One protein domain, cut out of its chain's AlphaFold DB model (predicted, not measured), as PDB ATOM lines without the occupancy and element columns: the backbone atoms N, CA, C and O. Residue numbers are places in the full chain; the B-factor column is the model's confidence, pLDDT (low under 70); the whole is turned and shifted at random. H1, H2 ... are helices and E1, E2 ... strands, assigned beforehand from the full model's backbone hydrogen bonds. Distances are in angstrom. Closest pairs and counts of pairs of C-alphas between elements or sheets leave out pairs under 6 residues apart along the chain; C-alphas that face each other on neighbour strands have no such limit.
ATOM      1  N   LEU A 155       4.125 -26.532 -33.106       92.88
ATOM      2  CA  LEU A 155       4.472 -26.487 -34.521       92.88
ATOM      3  C   LEU A 155       4.143 -27.827 -35.186       92.88
ATOM      4  O   LEU A 155       4.295 -28.891 -34.584       92.88
ATOM      5  N   SER A 156       3.714 -27.774 -36.446       91.62
ATOM      6  CA  SER A 156       3.569 -28.970 -37.268       91.62
ATOM      7  C   SER A 156       4.938 -29.629 -37.485       91.62
ATOM      8  O   SER A 156       5.982 -28.966 -37.488       91.62
ATOM      9  N   GLN A 157       4.948 -30.949 -37.682       88.12
ATOM     10  CA  GLN A 157       6.186 -31.663 -38.001       88.12
ATOM     11  C   GLN A 157       6.782 -31.169 -39.328       88.12
ATOM     12  O   GLN A 157       7.995 -31.012 -39.435       88.12
ATOM     13  N   GLU A 158       5.927 -30.859 -40.306       89.69
ATOM     14  CA  GLU A 158       6.327 -30.300 -41.600       89.69
ATOM     15  C   GLU A 158       7.066 -28.969 -41.440       89.69
ATOM     16  O   GLU A 158       8.148 -28.799 -42.000       89.69
ATOM     17  N   ASP A 159       6.541 -28.045 -40.629       89.31
ATOM     18  CA  ASP A 159       7.208 -26.766 -40.381       89.31
ATOM     19  C   ASP A 159       8.472 -26.938 -39.539       89.31
ATOM     20  O   ASP A 159       9.470 -26.269 -39.796       89.31
ATOM     21  N   SER A 160       8.472 -27.868 -38.583       87.38
ATOM     22  CA  SER A 160       9.671 -28.171 -37.791       87.38
ATOM     23  C   SER A 160      10.829 -28.598 -38.702       87.38
ATOM     24  O   SER A 160      11.934 -28.067 -38.595       87.38
ATOM     25  N   VAL A 161      10.561 -29.467 -39.686       88.69
ATOM     26  CA  VAL A 161      11.542 -29.868 -40.708       88.69
ATOM     27  C   VAL A 161      11.893 -28.704 -41.635       88.69
ATOM     28  O   VAL A 161      13.074 -28.460 -41.885       88.69
ATOM     29  N   ARG A 162      10.893 -27.954 -42.119       88.38
ATOM     30  CA  ARG A 162      11.079 -26.812 -43.030       88.38
ATOM     31  C   ARG A 162      12.025 -25.759 -42.461       88.38
ATOM     32  O   ARG A 162      12.822 -25.194 -43.204       88.38
ATOM     33  N   TYR A 163      11.924 -25.494 -41.163       88.00
ATOM     34  CA  TYR A 163      12.751 -24.512 -40.469       88.00
ATOM     35  C   TYR A 163      14.001 -25.117 -39.808       88.00
ATOM     36  O   TYR A 163      14.736 -24.401 -39.131       88.00
ATOM     37  N   GLY A 164      14.271 -26.412 -40.007       85.75
ATOM     38  CA  GLY A 164      15.463 -27.078 -39.476       85.75
ATOM     39  C   GLY A 164      15.488 -27.199 -37.947       85.75
ATOM     40  O   GLY A 164      16.565 -27.292 -37.356       85.75
ATOM     41  N   LEU A 165      14.320 -27.191 -37.300       85.19
ATOM     42  CA  LEU A 165      14.188 -27.387 -35.860       85.19
ATOM     43  C   LEU A 165      14.374 -28.874 -35.543       85.19
ATOM     44  O   LEU A 165      13.556 -29.706 -35.932       85.19
ATOM     45  N   ARG A 166      15.472 -29.213 -34.855       75.69
ATOM     46  CA  ARG A 166      15.747 -30.590 -34.410       75.69
ATOM     47  C   ARG A 166      14.847 -31.002 -33.250       75.69
ATOM     48  O   ARG A 166      14.245 -32.063 -33.320       75.69
ATOM     49  N   ASP A 167      14.731 -30.125 -32.256       77.00
ATOM     50  CA  ASP A 167      13.859 -30.286 -31.096       77.00
ATOM     51  C   ASP A 167      13.086 -28.984 -30.884       77.00
ATOM     52  O   ASP A 167      13.668 -27.891 -30.906       77.00
ATOM     53  N   ASN A 168      11.776 -29.085 -30.667       79.88
ATOM     54  CA  ASN A 168      10.992 -27.931 -30.249       79.88
ATOM     55  C   ASN A 168      11.372 -27.612 -28.804       79.88
ATOM     56  O   ASN A 168      11.150 -28.413 -27.901       79.88
ATOM     57  N   ASN A 169      11.985 -26.448 -28.597       89.75
ATOM     58  CA  ASN A 169      12.316 -25.950 -27.270       89.75
ATOM     59  C   ASN A 169      11.830 -24.513 -27.148       89.75
ATOM     60  O   ASN A 169      12.596 -23.560 -27.313       89.75
ATOM     61  N   PHE A 170      10.540 -24.370 -26.863       93.94
ATOM     62  CA  PHE A 170       9.923 -23.066 -26.713       93.94
ATOM     63  C   PHE A 170      10.529 -22.297 -25.540       93.94
ATOM     64  O   PHE A 170      10.719 -22.820 -24.432       93.94
ATOM     65  N   THR A 171      10.834 -21.028 -25.780       93.94
ATOM     66  CA  THR A 171      11.089 -20.051 -24.721       93.94
ATOM     67  C   THR A 171       9.770 -19.687 -24.031       93.94
ATOM     68  O   THR A 171       8.707 -20.003 -24.566       93.94
ATOM     69  N   PRO A 172       9.795 -19.017 -22.860       95.06
ATOM     70  CA  PRO A 172       8.584 -18.498 -22.222       95.06
ATOM     71  C   PRO A 172       7.635 -17.839 -23.231       95.06
ATOM     72  O   PRO A 172       8.025 -16.882 -23.901       95.06
ATOM     73  N   ALA A 173       6.440 -18.407 -23.390       95.69
ATOM     74  CA  ALA A 173       5.411 -17.860 -24.259       95.69
ATOM     75  C   ALA A 173       4.596 -16.813 -23.499       95.69
ATOM     76  O   ALA A 173       4.328 -16.987 -22.311       95.69
ATOM     77  N   ARG A 174       4.202 -15.743 -24.186       95.12
ATOM     78  CA  ARG A 174       3.490 -14.605 -23.601       95.12
ATOM     79  C   ARG A 174       2.229 -14.265 -24.374       95.12
ATOM     80  O   ARG A 174       2.151 -14.487 -25.588       95.12
ATOM     81  N   PHE A 175       1.257 -13.712 -23.667       95.12
ATOM     82  CA  PHE A 175       0.152 -12.992 -24.265       95.12
ATOM     83  C   PHE A 175       0.601 -11.589 -24.670       95.12
ATOM     84  O   PHE A 175       1.225 -10.867 -23.902       95.12
ATOM     85  N   GLU A 176       0.255 -11.206 -25.893       91.75
ATOM     86  CA  GLU A 176       0.545  -9.890 -26.447       91.75
ATOM     87  C   GLU A 176      -0.752  -9.146 -26.758       91.75
ATOM     88  O   GLU A 176      -1.720  -9.708 -27.306       91.75
ATOM     89  N   TYR A 177      -0.747  -7.853 -26.437       87.00
ATOM     90  CA  TYR A 177      -1.862  -6.955 -26.700       87.00
ATOM     91  C   TYR A 177      -2.055  -6.767 -28.206       87.00
ATOM     92  O   TYR A 177      -1.130  -6.467 -28.960       87.00
ATOM     93  N   GLY A 178      -3.292  -6.950 -28.665       78.38
ATOM     94  CA  GLY A 178      -3.681  -6.574 -30.018       78.38
ATOM     95  C   GLY A 178      -3.957  -5.073 -30.132       78.38
ATOM     96  O   GLY A 178      -4.024  -4.353 -29.140       78.38
ATOM     97  N   ALA A 179      -4.252  -4.611 -31.350       74.81
ATOM     98  CA  ALA A 179      -4.626  -3.216 -31.617       74.81
ATOM     99  C   ALA A 179      -5.856  -2.724 -30.822       74.81
ATOM    100  O   ALA A 179      -6.063  -1.526 -30.680       74.81
ATOM    101  N   SER A 180      -6.682  -3.640 -30.305       78.12
ATOM    102  CA  SER A 180      -7.831  -3.320 -29.454       78.12
ATOM    103  C   SER A 180      -7.476  -3.086 -27.979       78.12
ATOM    104  O   SER A 180      -8.392  -2.882 -27.189       78.12
ATOM    105  N   GLY A 181      -6.200  -3.182 -27.585       80.56
ATOM    106  CA  GLY A 181      -5.772  -3.055 -26.185       80.56
ATOM    107  C   GLY A 181      -6.137  -4.253 -25.302       80.56
ATOM    108  O   GLY A 181      -6.069  -4.162 -24.086       80.56
ATOM    109  N   VAL A 182      -6.526  -5.374 -25.912       86.69
ATOM    110  CA  VAL A 182      -6.811  -6.650 -25.237       86.69
ATOM    111  C   VAL A 182      -5.883  -7.696 -25.826       86.69
ATOM    112  O   VAL A 182      -5.606  -7.654 -27.033       86.69
ATOM    113  N   GLU A 183      -5.415  -8.634 -25.010       91.81
ATOM    114  CA  GLU A 183      -4.555  -9.708 -25.485       91.81
ATOM    115  C   GLU A 183      -5.250 -10.532 -26.571       91.81
ATOM    116  O   GLU A 183      -6.371 -11.026 -26.433       91.81
ATOM    117  N   GLY A 184      -4.579 -10.637 -27.716       93.06
ATOM    118  CA  GLY A 184      -5.139 -11.258 -28.917       93.06
ATOM    119  C   GLY A 184      -4.189 -12.224 -29.604       93.06
ATOM    120  O   GLY A 184      -4.617 -12.969 -30.498       93.06
ATOM    121  N   THR A 185      -2.929 -12.232 -29.179       95.06
ATOM    122  CA  THR A 185      -1.847 -12.987 -29.800       95.06
ATOM    123  C   THR A 185      -1.058 -13.711 -28.719       95.06
ATOM    124  O   THR A 185      -0.814 -13.158 -27.656       95.06
ATOM    125  N   ILE A 186      -0.674 -14.951 -28.994       96.94
ATOM    126  CA  ILE A 186       0.290 -15.708 -28.198       96.94
ATOM    127  C   ILE A 186       1.605 -15.672 -28.962       96.94
ATOM    128  O   ILE A 186       1.610 -16.008 -30.147       96.94
ATOM    129  N   VAL A 187       2.696 -15.286 -28.309       96.06
ATOM    130  CA  VAL A 187       4.028 -15.200 -28.918       96.06
ATOM    131  C   VAL A 187       5.015 -16.033 -28.114       96.06
ATOM    132  O   VAL A 187       5.011 -16.026 -26.890       96.06
ATOM    133  N   THR A 188       5.875 -16.768 -28.808       95.56
ATOM    134  CA  THR A 188       7.016 -17.480 -28.227       95.56
ATOM    135  C   THR A 188       8.165 -17.486 -29.228       95.56
ATOM    136  O   THR A 188       8.001 -17.096 -30.387       95.56
ATOM    137  N   THR A 189       9.323 -17.975 -28.805       93.88
ATOM    138  CA  THR A 189      10.446 -18.226 -29.701       93.88
ATOM    139  C   THR A 189      10.915 -19.669 -29.595       93.88
ATOM    140  O   THR A 189      10.756 -20.325 -28.566       93.88
ATOM    141  N   THR A 190      11.468 -20.184 -30.686       92.00
ATOM    142  CA  THR A 190      12.139 -21.485 -30.736       92.00
ATOM    143  C   THR A 190      13.335 -21.362 -31.675       92.00
ATOM    144  O   THR A 190      13.200 -20.942 -32.827       92.00
ATOM    145  N   GLY A 191      14.539 -21.628 -31.165       87.94
ATOM    146  CA  GLY A 191      15.774 -21.302 -31.883       87.94
ATOM    147  C   GLY A 191      15.854 -19.808 -32.228       87.94
ATOM    148  O   GLY A 191      15.725 -18.960 -31.352       87.94
ATOM    149  N   SER A 192      16.054 -19.483 -33.507       89.06
ATOM    150  CA  SER A 192      16.115 -18.108 -34.031       89.06
ATOM    151  C   SER A 192      14.793 -17.626 -34.646       89.06
ATOM    152  O   SER A 192      14.790 -16.712 -35.478       89.06
ATOM    153  N   LEU A 193      13.678 -18.275 -34.305       91.12
ATOM    154  CA  LEU A 193      12.366 -18.024 -34.893       91.12
ATOM    155  C   LEU A 193      11.398 -17.530 -33.830       91.12
ATOM    156  O   LEU A 193      11.306 -18.099 -32.743       91.12
ATOM    157  N   VAL A 194      10.627 -16.513 -34.187       93.81
ATOM    158  CA  VAL A 194       9.465 -16.053 -33.435       93.81
ATOM    159  C   VAL A 194       8.237 -16.720 -34.026       93.81
ATOM    160  O   VAL A 194       7.997 -16.648 -35.234       93.81
ATOM    161  N   VAL A 195       7.455 -17.366 -33.170       94.94
ATOM    162  CA  VAL A 195       6.204 -18.019 -33.541       94.94
ATOM    163  C   VAL A 195       5.063 -17.305 -32.843       94.94
ATOM    164  O   VAL A 195       5.123 -17.031 -31.645       94.94
ATOM    165  N   SER A 196       4.016 -16.998 -33.603       95.50
ATOM    166  CA  SER A 196       2.845 -16.295 -33.094       95.50
ATOM    167  C   SER A 196       1.541 -16.945 -33.535       95.50
ATOM    168  O   SER A 196       1.367 -17.307 -34.702       95.50
ATOM    169  N   TRP A 197       0.595 -17.046 -32.607       96.31
ATOM    170  CA  TRP A 197      -0.760 -17.533 -32.844       96.31
ATOM    171  C   TRP A 197      -1.777 -16.455 -32.509       96.31
ATOM    172  O   TRP A 197      -1.635 -15.739 -31.525       96.31
ATOM    173  N   SER A 198      -2.870 -16.390 -33.268       95.44
ATOM    174  CA  SER A 198      -4.034 -15.612 -32.837       95.44
ATOM    175  C   SER A 198      -4.813 -16.397 -31.784       95.44
ATOM    176  O   SER A 198      -5.296 -17.496 -32.069       95.44
ATOM    177  N   LEU A 199      -5.034 -15.799 -30.612       95.12
ATOM    178  CA  LEU A 199      -5.803 -16.401 -29.521       95.12
ATOM    179  C   LEU A 199      -7.208 -16.820 -29.989       95.12
ATOM    180  O   LEU A 199      -7.636 -17.954 -29.794       95.12
ATOM    181  N   LYS A 200      -7.891 -15.955 -30.751       93.94
ATOM    182  CA  LYS A 200      -9.209 -16.257 -31.348       93.94
ATOM    183  C   LYS A 200      -9.178 -17.416 -32.350       93.94
ATOM    184  O   LYS A 200     -10.212 -18.024 -32.621       93.94
ATOM    185  N   ALA A 201      -8.050 -17.671 -33.010       94.62
ATOM    186  CA  ALA A 201      -7.921 -18.806 -33.923       94.62
ATOM    187  C   ALA A 201      -7.740 -20.109 -33.137       94.62
ATOM    188  O   ALA A 201      -8.458 -21.071 -33.404       94.62
ATOM    189  N   VAL A 202      -6.865 -20.093 -32.130       96.12
ATOM    190  CA  VAL A 202      -6.605 -21.220 -31.228       96.12
ATOM    191  C   VAL A 202      -7.878 -21.663 -30.509       96.12
ATOM    192  O   VAL A 202      -8.224 -22.837 -30.569       96.12
ATOM    193  N   LEU A 203      -8.631 -20.725 -29.929       93.88
ATOM    194  CA  LEU A 203      -9.893 -21.020 -29.232       93.88
ATOM    195  C   LEU A 203     -10.966 -21.631 -30.148       93.88
ATOM    196  O   LEU A 203     -11.880 -22.295 -29.677       93.88
ATOM    197  N   ARG A 204     -10.862 -21.430 -31.468       94.69
ATOM    198  CA  ARG A 204     -11.732 -22.063 -32.475       94.69
ATOM    199  C   ARG A 204     -11.165 -23.386 -33.008       94.69
ATOM    200  O   ARG A 204     -11.601 -23.844 -34.061       94.69
ATOM    201  N   GLY A 205     -10.151 -23.950 -32.353       92.69
ATOM    202  CA  GLY A 205      -9.491 -25.196 -32.745       92.69
ATOM    203  C   GLY A 205      -8.494 -25.063 -33.901       92.69
ATOM    204  O   GLY A 205      -7.965 -26.065 -34.374       92.69
ATOM    205  N   LYS A 206      -8.191 -23.848 -34.381       93.50
ATOM    206  CA  LYS A 206      -7.227 -23.630 -35.479       93.50
ATOM    207  C   LYS A 206      -5.796 -23.539 -34.943       93.50
ATOM    208  O   LYS A 206      -5.142 -22.510 -35.098       93.50
ATOM    209  N   ILE A 207      -5.322 -24.616 -34.317       93.06
ATOM    210  CA  ILE A 207      -4.019 -24.676 -33.626       93.06
ATOM    211  C   ILE A 207      -2.811 -24.613 -34.578       93.06
ATOM    212  O   ILE A 207      -1.780 -24.048 -34.226       93.06
ATOM    213  N   HIS A 208      -2.956 -25.090 -35.817       91.12
ATOM    214  CA  HIS A 208      -1.892 -25.059 -36.834       91.12
ATOM    215  C   HIS A 208      -1.839 -23.748 -37.635       91.12
ATOM    216  O   HIS A 208      -1.098 -23.640 -38.607       91.12
ATOM    217  N   LYS A 209      -2.638 -22.739 -37.262       92.06
ATOM    218  CA  LYS A 209      -2.602 -21.423 -37.905       92.06
ATOM    219  C   LYS A 209      -1.721 -20.468 -37.100       92.06
ATOM    220  O   LYS A 209      -2.219 -19.768 -36.218       92.06
ATOM    221  N   TYR A 210      -0.443 -20.412 -37.456       94.75
ATOM    222  CA  TYR A 210       0.550 -19.516 -36.861       94.75
ATOM    223  C   TYR A 210       1.386 -18.783 -37.908       94.75
ATOM    224  O   TYR A 210       1.431 -19.162 -39.078       94.75
ATOM    225  N   SER A 211       2.042 -17.709 -37.473       93.00
ATOM    226  CA  SER A 211       3.064 -17.004 -38.241       93.00
ATOM    227  C   SER A 211       4.429 -17.297 -37.635       93.00
ATOM    228  O   SER A 211       4.610 -17.151 -36.426       93.00
ATOM    229  N   VAL A 212       5.371 -17.703 -38.484       92.81
ATOM    230  CA  VAL A 212       6.783 -17.878 -38.137       92.81
ATOM    231  C   VAL A 212       7.572 -16.761 -38.806       92.81
ATOM    232  O   VAL A 212       7.399 -16.521 -40.003       92.81
ATOM    233  N   LYS A 213       8.421 -16.077 -38.042       91.38
ATOM    234  CA  LYS A 213       9.326 -15.040 -38.545       91.38
ATOM    235  C   LYS A 213      10.730 -15.242 -37.978       91.38
ATOM    236  O   LYS A 213      10.846 -15.656 -36.825       91.38
ATOM    237  N   PRO A 214      11.796 -14.935 -38.731       88.56
ATOM    238  CA  PRO A 214      13.126 -14.793 -38.155       88.56
ATOM    239  C   PRO A 214      13.115 -13.749 -37.034       88.56
ATOM    240  O   PRO A 214      12.439 -12.726 -37.137       88.56
ATOM    241  N   MET A 215      13.880 -13.989 -35.970       81.94
ATOM    242  CA  MET A 215      13.927 -13.087 -34.817       81.94
ATOM    243  C   MET A 215      14.328 -11.653 -35.195       81.94
ATOM    244  O   MET A 215      13.753 -10.708 -34.660       81.94
ATOM    245  N   GLY A 216      15.240 -11.484 -36.160       76.31
ATOM    246  CA  GLY A 216      15.658 -10.164 -36.648       76.31
ATOM    247  C   GLY A 216      14.506  -9.322 -37.210       76.31
ATOM    248  O   GLY A 216      14.431  -8.132 -36.924       76.31
ATOM    249  N   ASP A 217      13.557  -9.940 -37.913       72.81
ATOM    250  CA  ASP A 217      12.417  -9.232 -38.513       72.81
ATOM    251  C   ASP A 217      11.373  -8.820 -37.467       72.81
ATOM    252  O   ASP A 217      10.605  -7.878 -37.671       72.81
ATOM    253  N   TYR A 218      11.306  -9.546 -36.347       70.94
ATOM    254  CA  TYR A 218      10.361  -9.253 -35.274       70.94
ATOM    255  C   TYR A 218      10.802  -8.043 -34.442       70.94
ATOM    256  O   TYR A 218       9.973  -7.187 -34.149       70.94
ATOM    257  N   ILE A 219      12.099  -7.926 -34.132       64.06
ATOM    258  CA  ILE A 219      12.644  -6.813 -33.330       64.06
ATOM    259  C   ILE A 219      12.370  -5.464 -34.010       64.06
ATOM    260  O   ILE A 219      11.881  -4.535 -33.372       64.06
ATOM    261  N   VAL A 220      12.577  -5.388 -35.327       60.19
ATOM    262  CA  VAL A 220      12.347  -4.167 -36.121       60.19
ATOM    263  C   VAL A 220      10.869  -3.744 -36.114       60.19
ATOM    264  O   VAL A 220      10.549  -2.555 -36.108       60.19
ATOM    265  N   ALA A 221       9.942  -4.706 -36.072       54.66
ATOM    266  CA  ALA A 221       8.512  -4.412 -35.989       54.66
ATOM    267  C   ALA A 221       8.100  -3.887 -34.603       54.66
ATOM    268  O   ALA A 221       7.193  -3.061 -34.515       54.66
ATOM    269  N   THR A 222       8.771  -4.332 -33.537       52.16
ATOM    270  CA  THR A 222       8.517  -3.867 -32.166       52.16
ATOM    271  C   THR A 222       9.033  -2.444 -31.935       52.16
ATOM    272  O   THR A 222       8.343  -1.653 -31.296       52.16
ATOM    273  N   GLU A 223      10.178  -2.070 -32.516       46.19
ATOM    274  CA  GLU A 223      10.706  -0.693 -32.443       46.19
ATOM    275  C   GLU A 223       9.829   0.335 -33.182       46.19
ATOM    276  O   GLU A 223       9.920   1.532 -32.931       46.19
ATOM    277  N   SER A 224       8.923  -0.126 -34.048       39.31
ATOM    278  CA  SER A 224       8.017   0.725 -34.829       39.31
ATOM    279  C   SER A 224       6.630   0.919 -34.188       39.31
ATOM    280  O   SER A 224       5.714   1.430 -34.836       39.31
ATOM    281  N   GLY A 225       6.431   0.493 -32.933       36.97
ATOM    282  CA  GLY A 225       5.188   0.735 -32.190       36.97
ATOM    283  C   GLY A 225       4.949   2.235 -31.924       36.97
ATOM    284  O   GLY A 225       5.909   2.996 -31.787       36.97
TER     285      GLY A 225
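What this domain is: This is residues 155 to 225 of the 241 residues of the protein "Vacuolar import and degradation protein 27" of Perkinsus olseni (UniProt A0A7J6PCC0). A single, strongly twisted sheet of four strands makes the body, with a short helix on each face: H2 beside the strands on one face, and H3 over E3 and E4 on the opposite face, rising from the sheet with residues 220 to 225 sticking out; a third short helix, H1, lies away from the sheet, before a long link to E1. The 71 printed residues hold H1, E1, E2, E3, H2, E4 and H3 in that order, with sheet order E1, E2, E3, E4, all antiparallel. The class is mixed, helices and strands; the whole is compact, with a radius of gyration of the C-alphas of 12.5 A and spans of 36 by 31 by 18 A.

Where its parts are: Find C-alpha 183 at (-4.555, -9.708, -25.485); from there E2 runs 21.1 A to residue 190. Its neighbours are E1, residues 174 to 177, 9.8 A, and E3, residues 193 to 198, 16.7 A. E4, residues 210 to 214, is 13.5 A. H1, residues 157 to 162, is 8.5 A and begins at (6.186, -31.663, -38.001); H2, residues 199 to 202, is 5.2 A; H3, residues 215 to 223, is 13.0 A and ends at (10.706, -0.693, -32.443).

How they stand to each other: E1, E2 and E3 form a meander, each strand the antiparallel neighbour of the one before. Look for N 174 and O 187 at 2.8 A between E1 and E2, N 188 and O 195 at 2.9 A between E2 and E3, and N 194 and O 213 at 2.8 A between E3 and E4. H2 is on the sheet, over none of its strands; its closest C-alphas to E2 are Leu 199 and Gly 184, 5.2 A. On the opposite face H3 stands up from the sheet at 48 degrees, its local plane only just fitted, to 6 C-alphas; its closest C-alphas to E3 are Met 215 and Leu 193, 5.2 A. H1 is not on the sheet. Every O i to N i+4 pair is within hydrogen-bond range in H1, 3 of 5 in H3; H2 is too short for one.

The domain as a whole: The C-alphas farthest apart, Arg 166 and Ser 180, are 36.4 A apart. The printed part has no cut, and H1 to E1 is the long link. Confidence is low, under 70, at residues 219 to 225.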